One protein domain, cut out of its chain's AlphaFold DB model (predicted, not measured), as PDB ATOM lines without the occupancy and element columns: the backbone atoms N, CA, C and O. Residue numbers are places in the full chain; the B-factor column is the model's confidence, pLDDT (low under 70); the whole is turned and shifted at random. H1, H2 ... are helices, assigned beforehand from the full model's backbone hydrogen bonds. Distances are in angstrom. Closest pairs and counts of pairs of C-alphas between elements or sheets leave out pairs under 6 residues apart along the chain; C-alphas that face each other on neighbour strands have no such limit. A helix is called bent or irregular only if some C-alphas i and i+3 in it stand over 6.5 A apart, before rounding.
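This is residues 325 to 394 of the 527 residues of a protein of Symbiodinium necroappetens (UniProt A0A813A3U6). Two long helices, H2 and H1, lie side by side and nearly fill the length of a slim rod; the chain runs out along H1, turns through a short link at one end and folds back along H2. The two helices are not closely packed, and their tips away from the link, residues 325 to 333 of H1 and 385 to 394 of H2, stand free. The printed part has 70 residues, with two named helices in the order H1, H2 and no named strand; the class is all helix. The whole is only just loose, close to extended, with a radius of gyration of the C-alphas of 16.6 A, and the C-alphas span 55 by 21 by 10 A.

The longest helix is H2, residues 363 to 394. H1, residues 325 to 355, and H2 are near each other: their closest C-alphas are 8.3 A apart, and 18 pairs of C-alphas are within 10 A. The N-to-C direction is (-0.05, -0.79, -0.61) for H2 and (-0.19, 0.89, 0.42) for H1. Every O i to N i+4 pair in H1 is within hydrogen-bond range; in H2 26 of 28 are.

H2 measures 47.0 A from C-alpha 363 at (1.943, -7.533, 33.449) to C-alpha 394 at (2.804, -46.423, 7.094). H1 measures 44.5 A and begins with C-alpha 325 at (1.311, -52.072, 24.227). Neither helix is bent.

The two C-alphas farthest apart, those of Arg 359 and Asp 394, are 55.3 A apart, while those of Ser 325 and Asp 394 are 18.1 A apart. Without the stretches that stand free, the body of 51 residues spans 40 by 19 by 9 A. The printed part has no cut, and the link from H1 to H2, 7 residues, is short. The mean pLDDT of the printed part is 70.2; it is 62 for H1 and 80 for H2, and 33 residues are under 70, among them 325 to 337 and 350 to 361.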
ATOM      1  N   SER A 325       0.711 -52.681  23.025       50.12
ATOM      2  CA  SER A 325       1.311 -52.072  24.227       50.12
ATOM      3  C   SER A 325       2.102 -50.792  23.919       50.12
ATOM      4  O   SER A 325       2.220 -49.909  24.772       50.12
ATOM      5  N   SER A 326       2.635 -50.651  22.703       49.91
ATOM      6  CA  SER A 326       3.311 -49.430  22.242       49.91
ATOM      7  C   SER A 326       2.310 -48.312  21.923       49.91
ATOM      8  O   SER A 326       2.494 -47.177  22.365       49.91
ATOM      9  N   LEU A 327       1.202 -48.632  21.243       50.22
ATOM     10  CA  LEU A 327       0.097 -47.696  20.998       50.22
ATOM     11  C   LEU A 327      -0.588 -47.252  22.299       50.22
ATOM     12  O   LEU A 327      -0.921 -46.076  22.450       50.22
ATOM     13  N   GLN A 328      -0.762 -48.158  23.262       54.31
ATOM     14  CA  GLN A 328      -1.357 -47.855  24.565       54.31
ATOM     15  C   GLN A 328      -0.459 -46.928  25.402       54.31
ATOM     16  O   GLN A 328      -0.959 -45.964  25.988       54.31
ATOM     17  N   ARG A 329       0.868 -47.132  25.375       51.88
ATOM     18  CA  ARG A 329       1.852 -46.206  25.970       51.88
ATOM     19  C   ARG A 329       1.843 -44.832  25.292       51.88
ATOM     20  O   ARG A 329       1.808 -43.820  25.988       51.88
ATOM     21  N   ALA A 330       1.792 -44.776  23.959       46.88
ATOM     22  CA  ALA A 330       1.673 -43.512  23.224       46.88
ATOM     23  C   ALA A 330       0.373 -42.756  23.566       46.88
ATOM     24  O   ALA A 330       0.389 -41.536  23.738       46.88
ATOM     25  N   ARG A 331      -0.744 -43.479  23.733       50.62
ATOM     26  CA  ARG A 331      -2.035 -42.905  24.136       50.62
ATOM     27  C   ARG A 331      -1.999 -42.355  25.564       50.62
ATOM     28  O   ARG A 331      -2.399 -41.211  25.758       50.62
ATOM     29  N   SER A 332      -1.445 -43.099  26.522       55.53
ATOM     30  CA  SER A 332      -1.243 -42.616  27.898       55.53
ATOM     31  C   SER A 332      -0.364 -41.358  27.940       55.53
ATOM     32  O   SER A 332      -0.746 -40.376  28.570       55.53
ATOM     33  N   LEU A 333       0.741 -41.321  27.184       54.12
ATOM     34  CA  LEU A 333       1.565 -40.114  27.044       54.12
ATOM     35  C   LEU A 333       0.772 -38.924  26.483       54.12
ATOM     36  O   LEU A 333       0.895 -37.819  27.008       54.12
ATOM     37  N   SER A 334      -0.069 -39.134  25.464       55.97
ATOM     38  CA  SER A 334      -0.910 -38.058  24.916       55.97
ATOM     39  C   SER A 334      -1.940 -37.524  25.920       55.97
ATOM     40  O   SER A 334      -2.184 -36.320  25.946       55.97
ATOM     41  N   GLN A 335      -2.485 -38.385  26.788       65.19
ATOM     42  CA  GLN A 335      -3.404 -37.976  27.854       65.19
ATOM     43  C   GLN A 335      -2.667 -37.171  28.929       65.19
ATOM     44  O   GLN A 335      -3.040 -36.031  29.169       65.19
ATOM     45  N   ASN A 336      -1.539 -37.670  29.445       64.31
ATOM     46  CA  ASN A 336      -0.729 -36.963  30.447       64.31
ATOM     47  C   ASN A 336      -0.260 -35.571  29.961       64.31
ATOM     48  O   ASN A 336      -0.160 -34.626  30.747       64.31
ATOM     49  N   ILE A 337       0.019 -35.417  28.660       69.06
ATOM     50  CA  ILE A 337       0.349 -34.115  28.054       69.06
ATOM     51  C   ILE A 337      -0.901 -33.222  27.930       69.06
ATOM     52  O   ILE A 337      -0.819 -32.022  28.185       69.06
ATOM     53  N   GLY A 338      -2.067 -33.784  27.600       72.38
ATOM     54  CA  GLY A 338      -3.343 -33.062  27.639       72.38
ATOM     55  C   GLY A 338      -3.688 -32.554  29.043       72.38
ATOM     56  O   GLY A 338      -3.982 -31.372  29.212       72.38
ATOM     57  N   ASP A 339      -3.568 -33.414  30.053       65.62
ATOM     58  CA  ASP A 339      -3.902 -33.121  31.451       65.62
ATOM     59  C   ASP A 339      -2.960 -32.066  32.056       65.62
ATOM     60  O   ASP A 339      -3.408 -31.143  32.738       65.62
ATOM     61  N   THR A 340      -1.658 -32.122  31.745       64.94
ATOM     62  CA  THR A 340      -0.700 -31.079  32.163       64.94
ATOM     63  C   THR A 340      -0.942 -29.741  31.458       64.94
ATOM     64  O   THR A 340      -0.834 -28.692  32.095       64.94
ATOM     65  N   VAL A 341      -1.350 -29.743  30.184       69.94
ATOM     66  CA  VAL A 341      -1.803 -28.524  29.490       69.94
ATOM     67  C   VAL A 341      -3.094 -27.972  30.108       69.94
ATOM     68  O   VAL A 341      -3.231 -26.752  30.214       69.94
ATOM     69  N   PHE A 342      -4.017 -28.829  30.553       67.12
ATOM     70  CA  PHE A 342      -5.254 -28.410  31.218       67.12
ATOM     71  C   PHE A 342      -4.971 -27.794  32.598       67.12
ATOM     72  O   PHE A 342      -5.399 -26.675  32.869       67.12
ATOM     73  N   ALA A 343      -4.135 -28.439  33.418       63.41
ATOM     74  CA  ALA A 343      -3.694 -27.910  34.711       63.41
ATOM     75  C   ALA A 343      -2.941 -26.567  34.587       63.41
ATOM     76  O   ALA A 343      -3.079 -25.684  35.439       63.41
ATOM     77  N   LEU A 344      -2.178 -26.365  33.506       63.41
ATOM     78  CA  LEU A 344      -1.548 -25.075  33.202       63.41
ATOM     79  C   LEU A 344      -2.566 -24.004  32.766       63.41
ATOM     80  O   LEU A 344      -2.390 -22.829  33.086       63.41
ATOM     81  N   GLN A 345      -3.662 -24.376  32.101       71.62
ATOM     82  CA  GLN A 345      -4.755 -23.444  31.798       71.62
ATOM     83  C   GLN A 345      -5.558 -23.070  33.052       71.62
ATOM     84  O   GLN A 345      -5.846 -21.884  33.248       71.62
ATOM     85  N   ASP A 346      -5.848 -24.033  33.930       70.00
ATOM     86  CA  ASP A 346      -6.551 -23.794  35.194       70.00
ATOM     87  C   ASP A 346      -5.718 -22.954  36.167       70.00
ATOM     88  O   ASP A 346      -6.230 -21.977  36.713       70.00
ATOM     89  N   THR A 347      -4.416 -23.219  36.316       67.50
ATOM     90  CA  THR A 347      -3.532 -22.354  37.123       67.50
ATOM     91  C   THR A 347      -3.399 -20.946  36.533       67.50
ATOM     92  O   THR A 347      -3.410 -19.971  37.283       67.50
ATOM     93  N   VAL A 348      -3.392 -20.781  35.205       69.44
ATOM     94  CA  VAL A 348      -3.486 -19.453  34.564       69.44
ATOM     95  C   VAL A 348      -4.855 -18.789  34.797       69.44
ATOM     96  O   VAL A 348      -4.932 -17.560  34.874       69.44
ATOM     97  N   ALA A 349      -5.944 -19.547  34.947       70.44
ATOM     98  CA  ALA A 349      -7.253 -19.016  35.337       70.44
ATOM     99  C   ALA A 349      -7.310 -18.631  36.832       70.44
ATOM    100  O   ALA A 349      -7.878 -17.591  37.169       70.44
ATOM    101  N   GLU A 350      -6.673 -19.409  37.707       69.88
ATOM    102  CA  GLU A 350      -6.483 -19.136  39.139       69.88
ATOM    103  C   GLU A 350      -5.661 -17.852  39.348       69.88
ATOM    104  O   GLU A 350      -6.055 -16.955  40.097       69.88
ATOM    105  N   LEU A 351      -4.566 -17.701  38.594       65.19
ATOM    106  CA  LEU A 351      -3.719 -16.505  38.580       65.19
ATOM    107  C   LEU A 351      -4.456 -15.271  38.039       65.19
ATOM    108  O   LEU A 351      -4.256 -14.173  38.550       65.19
ATOM    109  N   LYS A 352      -5.360 -15.418  37.059       66.88
ATOM    110  CA  LYS A 352      -6.240 -14.315  36.622       66.88
ATOM    111  C   LYS A 352      -7.257 -13.931  37.700       66.88
ATOM    112  O   LYS A 352      -7.470 -12.742  37.925       66.88
ATOM    113  N   ARG A 353      -7.875 -14.912  38.372       69.44
ATOM    114  CA  ARG A 353      -8.851 -14.676  39.452       69.44
ATOM    115  C   ARG A 353      -8.210 -14.001  40.670       69.44
ATOM    116  O   ARG A 353      -8.804 -13.086  41.230       69.44
ATOM    117  N   THR A 354      -6.982 -14.377  41.026       63.50
ATOM    118  CA  THR A 354      -6.217 -13.746  42.118       63.50
ATOM    119  C   THR A 354      -5.601 -12.397  41.725       63.50
ATOM    120  O   THR A 354      -5.657 -11.458  42.515       63.50
ATOM    121  N   ALA A 355      -5.110 -12.220  40.494       56.78
ATOM    122  CA  ALA A 355      -4.647 -10.910  40.007       56.78
ATOM    123  C   ALA A 355      -5.780  -9.872  39.859       56.78
ATOM    124  O   ALA A 355      -5.508  -8.674  39.828       56.78
ATOM    125  N   ALA A 356      -7.042 -10.308  39.788       62.34
ATOM    126  CA  ALA A 356      -8.211  -9.428  39.834       62.34
ATOM    127  C   ALA A 356      -8.606  -8.999  41.263       62.34
ATOM    128  O   ALA A 356      -9.325  -8.011  41.414       62.34
ATOM    129  N   SER A 357      -8.155  -9.711  42.306       60.06
ATOM    130  CA  SER A 357      -8.452  -9.398  43.715       60.06
ATOM    131  C   SER A 357      -7.269  -8.802  44.491       60.06
ATOM    132  O   SER A 357      -7.483  -8.119  45.493       60.06
ATOM    133  N   ALA A 358      -6.032  -9.010  44.029       47.75
ATOM    134  CA  ALA A 358      -4.806  -8.525  44.661       47.75
ATOM    135  C   ALA A 358      -4.090  -7.446  43.826       47.75
ATOM    136  O   ALA A 358      -4.129  -7.441  42.598       47.75
ATOM    137  N   ARG A 359      -3.381  -6.528  44.497       53.22
ATOM    138  CA  ARG A 359      -2.599  -5.477  43.824       53.22
ATOM    139  C   ARG A 359      -1.424  -6.066  43.033       53.22
ATOM    140  O   ARG A 359      -0.474  -6.559  43.626       53.22
ATOM    141  N   ALA A 360      -1.462  -5.866  41.716       57.22
ATOM    142  CA  ALA A 360      -0.313  -5.848  40.806       57.22
ATOM    143  C   ALA A 360       0.597  -7.098  40.799       57.22
ATOM    144  O   ALA A 360       1.763  -7.043  41.190       57.22
ATOM    145  N   VAL A 361       0.114  -8.185  40.188       60.56
ATOM    146  CA  VAL A 361       1.026  -9.083  39.454       60.56
ATOM    147  C   VAL A 361       1.628  -8.284  38.282       60.56
ATOM    148  O   VAL A 361       0.857  -7.649  37.555       60.56
ATOM    149  N   PRO A 362       2.959  -8.281  38.058       73.44
ATOM    150  CA  PRO A 362       3.553  -7.555  36.938       73.44
ATOM    151  C   PRO A 362       3.030  -8.075  35.594       73.44
ATOM    152  O   PRO A 362       3.096  -9.273  35.312       73.44
ATOM    153  N   MET A 363       2.533  -7.169  34.746       72.50
ATOM    154  CA  MET A 363       1.943  -7.533  33.449       72.50
ATOM    155  C   MET A 363       2.918  -8.293  32.541       72.50
ATOM    156  O   MET A 363       2.486  -9.185  31.821       72.50
ATOM    157  N   GLU A 364       4.218  -8.006  32.641       76.19
ATOM    158  CA  GLU A 364       5.312  -8.678  31.920       76.19
ATOM    159  C   GLU A 364       5.383 -10.191  32.202       76.19
ATOM    160  O   GLU A 364       5.671 -10.990  31.311       76.19
ATOM    161  N   VAL A 365       5.067 -10.612  33.433       73.50
ATOM    162  CA  VAL A 365       5.002 -12.037  33.796       73.50
ATOM    163  C   VAL A 365       3.778 -12.685  33.144       73.50
ATOM    164  O   VAL A 365       3.861 -13.800  32.636       73.50
ATOM    165  N   LEU A 366       2.649 -11.967  33.102       73.75
ATOM    166  CA  LEU A 366       1.400 -12.435  32.495       73.75
ATOM    167  C   LEU A 366       1.388 -12.382  30.960       73.75
ATOM    168  O   LEU A 366       0.552 -13.064  30.366       73.75
ATOM    169  N   THR A 367       2.253 -11.597  30.310       78.50
ATOM    170  CA  THR A 367       2.480 -11.676  28.856       78.50
ATOM    171  C   THR A 367       3.392 -12.847  28.529       78.50
ATOM    172  O   THR A 367       2.991 -13.695  27.734       78.50
ATOM    173  N   LYS A 368       4.529 -12.986  29.224       82.12
ATOM    174  CA  LYS A 368       5.462 -14.092  28.985       82.12
ATOM    175  C   LYS A 368       4.805 -15.468  29.161       82.12
ATOM    176  O   LYS A 368       4.910 -16.308  28.278       82.12
ATOM    177  N   LEU A 369       4.017 -15.670  30.222       75.50
ATOM    178  CA  LEU A 369       3.274 -16.927  30.421       75.50
ATOM    179  C   LEU A 369       2.276 -17.235  29.286       75.50
ATOM    180  O   LEU A 369       2.002 -18.399  29.014       75.50
ATOM    181  N   ARG A 370       1.734 -16.219  28.595       76.38
ATOM    182  CA  ARG A 370       0.873 -16.435  27.413       76.38
ATOM    183  C   ARG A 370       1.688 -16.816  26.182       76.38
ATOM    184  O   ARG A 370       1.221 -17.640  25.405       76.38
ATOM    185  N   GLU A 371       2.866 -16.222  26.012       85.56
ATOM    186  CA  GLU A 371       3.806 -16.540  24.934       85.56
ATOM    187  C   GLU A 371       4.323 -17.981  25.080       85.56
ATOM    188  O   GLU A 371       4.199 -18.763  24.138       85.56
ATOM    189  N   ASP A 372       4.754 -18.371  26.285       79.56
ATOM    190  CA  ASP A 372       5.187 -19.735  26.617       79.56
ATOM    191  C   ASP A 372       4.057 -20.764  26.355       79.56
ATOM    192  O   ASP A 372       4.264 -21.782  25.686       79.56
ATOM    193  N   CYS A 373       2.820 -20.483  26.798       75.31
ATOM    194  CA  CYS A 373       1.658 -21.335  26.502       75.31
ATOM    195  C   CYS A 373       1.323 -21.408  24.999       75.31
ATOM    196  O   CYS A 373       0.917 -22.468  24.513       75.31
ATOM    197  N   ALA A 374       1.481 -20.310  24.253       80.81
ATOM    198  CA  ALA A 374       1.222 -20.273  22.814       80.81
ATOM    199  C   ALA A 374       2.285 -21.046  22.012       80.81
ATOM    200  O   ALA A 374       1.929 -21.794  21.096       80.81
ATOM    201  N   GLU A 375       3.570 -20.942  22.380       86.94
ATOM    202  CA  GLU A 375       4.632 -21.759  21.781       86.94
ATOM    203  C   GLU A 375       4.373 -23.247  22.041       86.94
ATOM    204  O   GLU A 375       4.419 -24.054  21.108       86.94
ATOM    205  N   MET A 376       4.037 -23.614  23.283       74.25
ATOM    206  CA  MET A 376       3.775 -25.004  23.656       74.25
ATOM    207  C   MET A 376       2.573 -25.590  22.897       74.25
ATOM    208  O   MET A 376       2.679 -26.700  22.368       74.25
ATOM    209  N   LYS A 377       1.475 -24.835  22.734       82.81
ATOM    210  CA  LYS A 377       0.337 -25.248  21.889       82.81
ATOM    211  C   LYS A 377       0.754 -25.433  20.428       82.81
ATOM    212  O   LYS A 377       0.466 -26.467  19.831       82.81
ATOM    213  N   SER A 378       1.512 -24.488  19.872       85.19
ATOM    214  CA  SER A 378       2.042 -24.593  18.508       85.19
ATOM    215  C   SER A 378       3.013 -25.774  18.336       85.19
ATOM    216  O   SER A 378       3.147 -26.322  17.239       85.19
ATOM    217  N   ARG A 379       3.729 -26.184  19.389       79.62
ATOM    218  CA  ARG A 379       4.584 -27.383  19.378       79.62
ATOM    219  C   ARG A 379       3.763 -28.669  19.390       79.62
ATOM    220  O   ARG A 379       4.127 -29.586  18.660       79.62
ATOM    221  N   LEU A 380       2.650 -28.710  20.124       78.38
ATOM    222  CA  LEU A 380       1.693 -29.820  20.090       78.38
ATOM    223  C   LEU A 380       1.070 -30.003  18.701       78.38
ATOM    224  O   LEU A 380       1.219 -31.071  18.115       78.38
ATOM    225  N   GLU A 381       0.517 -28.944  18.108       84.00
ATOM    226  CA  GLU A 381      -0.073 -28.982  16.754       84.00
ATOM    227  C   GLU A 381       0.939 -29.454  15.684       84.00
ATOM    228  O   GLU A 381       0.600 -30.174  14.737       84.00
ATOM    229  N   ARG A 382       2.225 -29.103  15.850       86.69
ATOM    230  CA  ARG A 382       3.343 -29.571  15.004       86.69
ATOM    231  C   ARG A 382       3.780 -31.018  15.270       86.69
ATOM    232  O   ARG A 382       4.439 -31.602  14.411       86.69
ATOM    233  N   LEU A 383       3.452 -31.601  16.421       78.62
ATOM    234  CA  LEU A 383       3.676 -33.021  16.714       78.62
ATOM    235  C   LEU A 383       2.504 -33.877  16.219       78.62
ATOM    236  O   LEU A 383       2.742 -34.898  15.581       78.62
ATOM    237  N   GLU A 384       1.264 -33.426  16.412       79.50
ATOM    238  CA  GLU A 384       0.050 -34.086  15.909       79.50
ATOM    239  C   GLU A 384       0.065 -34.203  14.378       79.50
ATOM    240  O   GLU A 384      -0.130 -35.287  13.826       79.50
ATOM    241  N   THR A 385       0.397 -33.115  13.673       88.06
ATOM    242  CA  THR A 385       0.531 -33.130  12.205       88.06
ATOM    243  C   THR A 385       1.645 -34.063  11.716       88.06
ATOM    244  O   THR A 385       1.463 -34.747  10.708       88.06
ATOM    245  N   ARG A 386       2.768 -34.171  12.441       84.31
ATOM    246  CA  ARG A 386       3.835 -35.146  12.138       84.31
ATOM    247  C   ARG A 386       3.399 -36.588  12.399       84.31
ATOM    248  O   ARG A 386       3.708 -37.458  11.590       84.31
ATOM    249  N   ALA A 387       2.660 -36.844  13.479       77.38
ATOM    250  CA  ALA A 387       2.121 -38.167  13.789       77.38
ATOM    251  C   ALA A 387       1.114 -38.628  12.719       77.38
ATOM    252  O   ALA A 387       1.229 -39.744  12.215       77.38
ATOM    253  N   GLY A 388       0.201 -37.747  12.292       85.44
ATOM    254  CA  GLY A 388      -0.730 -38.024  11.194       85.44
ATOM    255  C   GLY A 388      -0.025 -38.273   9.853       85.44
ATOM    256  O   GLY A 388      -0.399 -39.185   9.116       85.44
ATOM    257  N   GLN A 389       1.044 -37.526   9.550       86.69
ATOM    258  CA  GLN A 389       1.875 -37.772   8.362       86.69
ATOM    259  C   GLN A 389       2.592 -39.130   8.416       86.69
ATOM    260  O   GLN A 389       2.621 -39.828   7.404       86.69
ATOM    261  N   ALA A 390       3.126 -39.531   9.574       79.94
ATOM    262  CA  ALA A 390       3.742 -40.847   9.749       79.94
ATOM    263  C   ALA A 390       2.715 -41.981   9.566       79.94
ATOM    264  O   ALA A 390       2.934 -42.882   8.760       79.94
ATOM    265  N   GLN A 391       1.546 -41.879  10.208       80.19
ATOM    266  CA  GLN A 391       0.453 -42.848  10.055       80.19
ATOM    267  C   GLN A 391      -0.021 -42.975   8.596       80.19
ATOM    268  O   GLN A 391      -0.266 -44.085   8.126       80.19
ATOM    269  N   ALA A 392      -0.089 -41.872   7.843       82.25
ATOM    270  CA  ALA A 392      -0.406 -41.905   6.414       82.25
ATOM    271  C   ALA A 392       0.697 -42.581   5.566       82.25
ATOM    272  O   ALA A 392       0.396 -43.307   4.611       82.25
ATOM    273  N   GLN A 393       1.975 -42.393   5.916       84.88
ATOM    274  CA  GLN A 393       3.094 -43.069   5.247       84.88
ATOM    275  C   GLN A 393       3.099 -44.576   5.531       84.88
ATOM    276  O   GLN A 393       3.260 -45.373   4.609       84.88
ATOM    277  N   ASP A 394       2.849 -44.996   6.768       78.44
ATOM    278  CA  ASP A 394       2.804 -46.423   7.094       78.44
ATOM    279  C   ASP A 394       1.540 -47.103   6.541       78.44
ATOM    280  O   ASP A 394       1.628 -48.196   5.982       78.44
TER     281      ASP A 394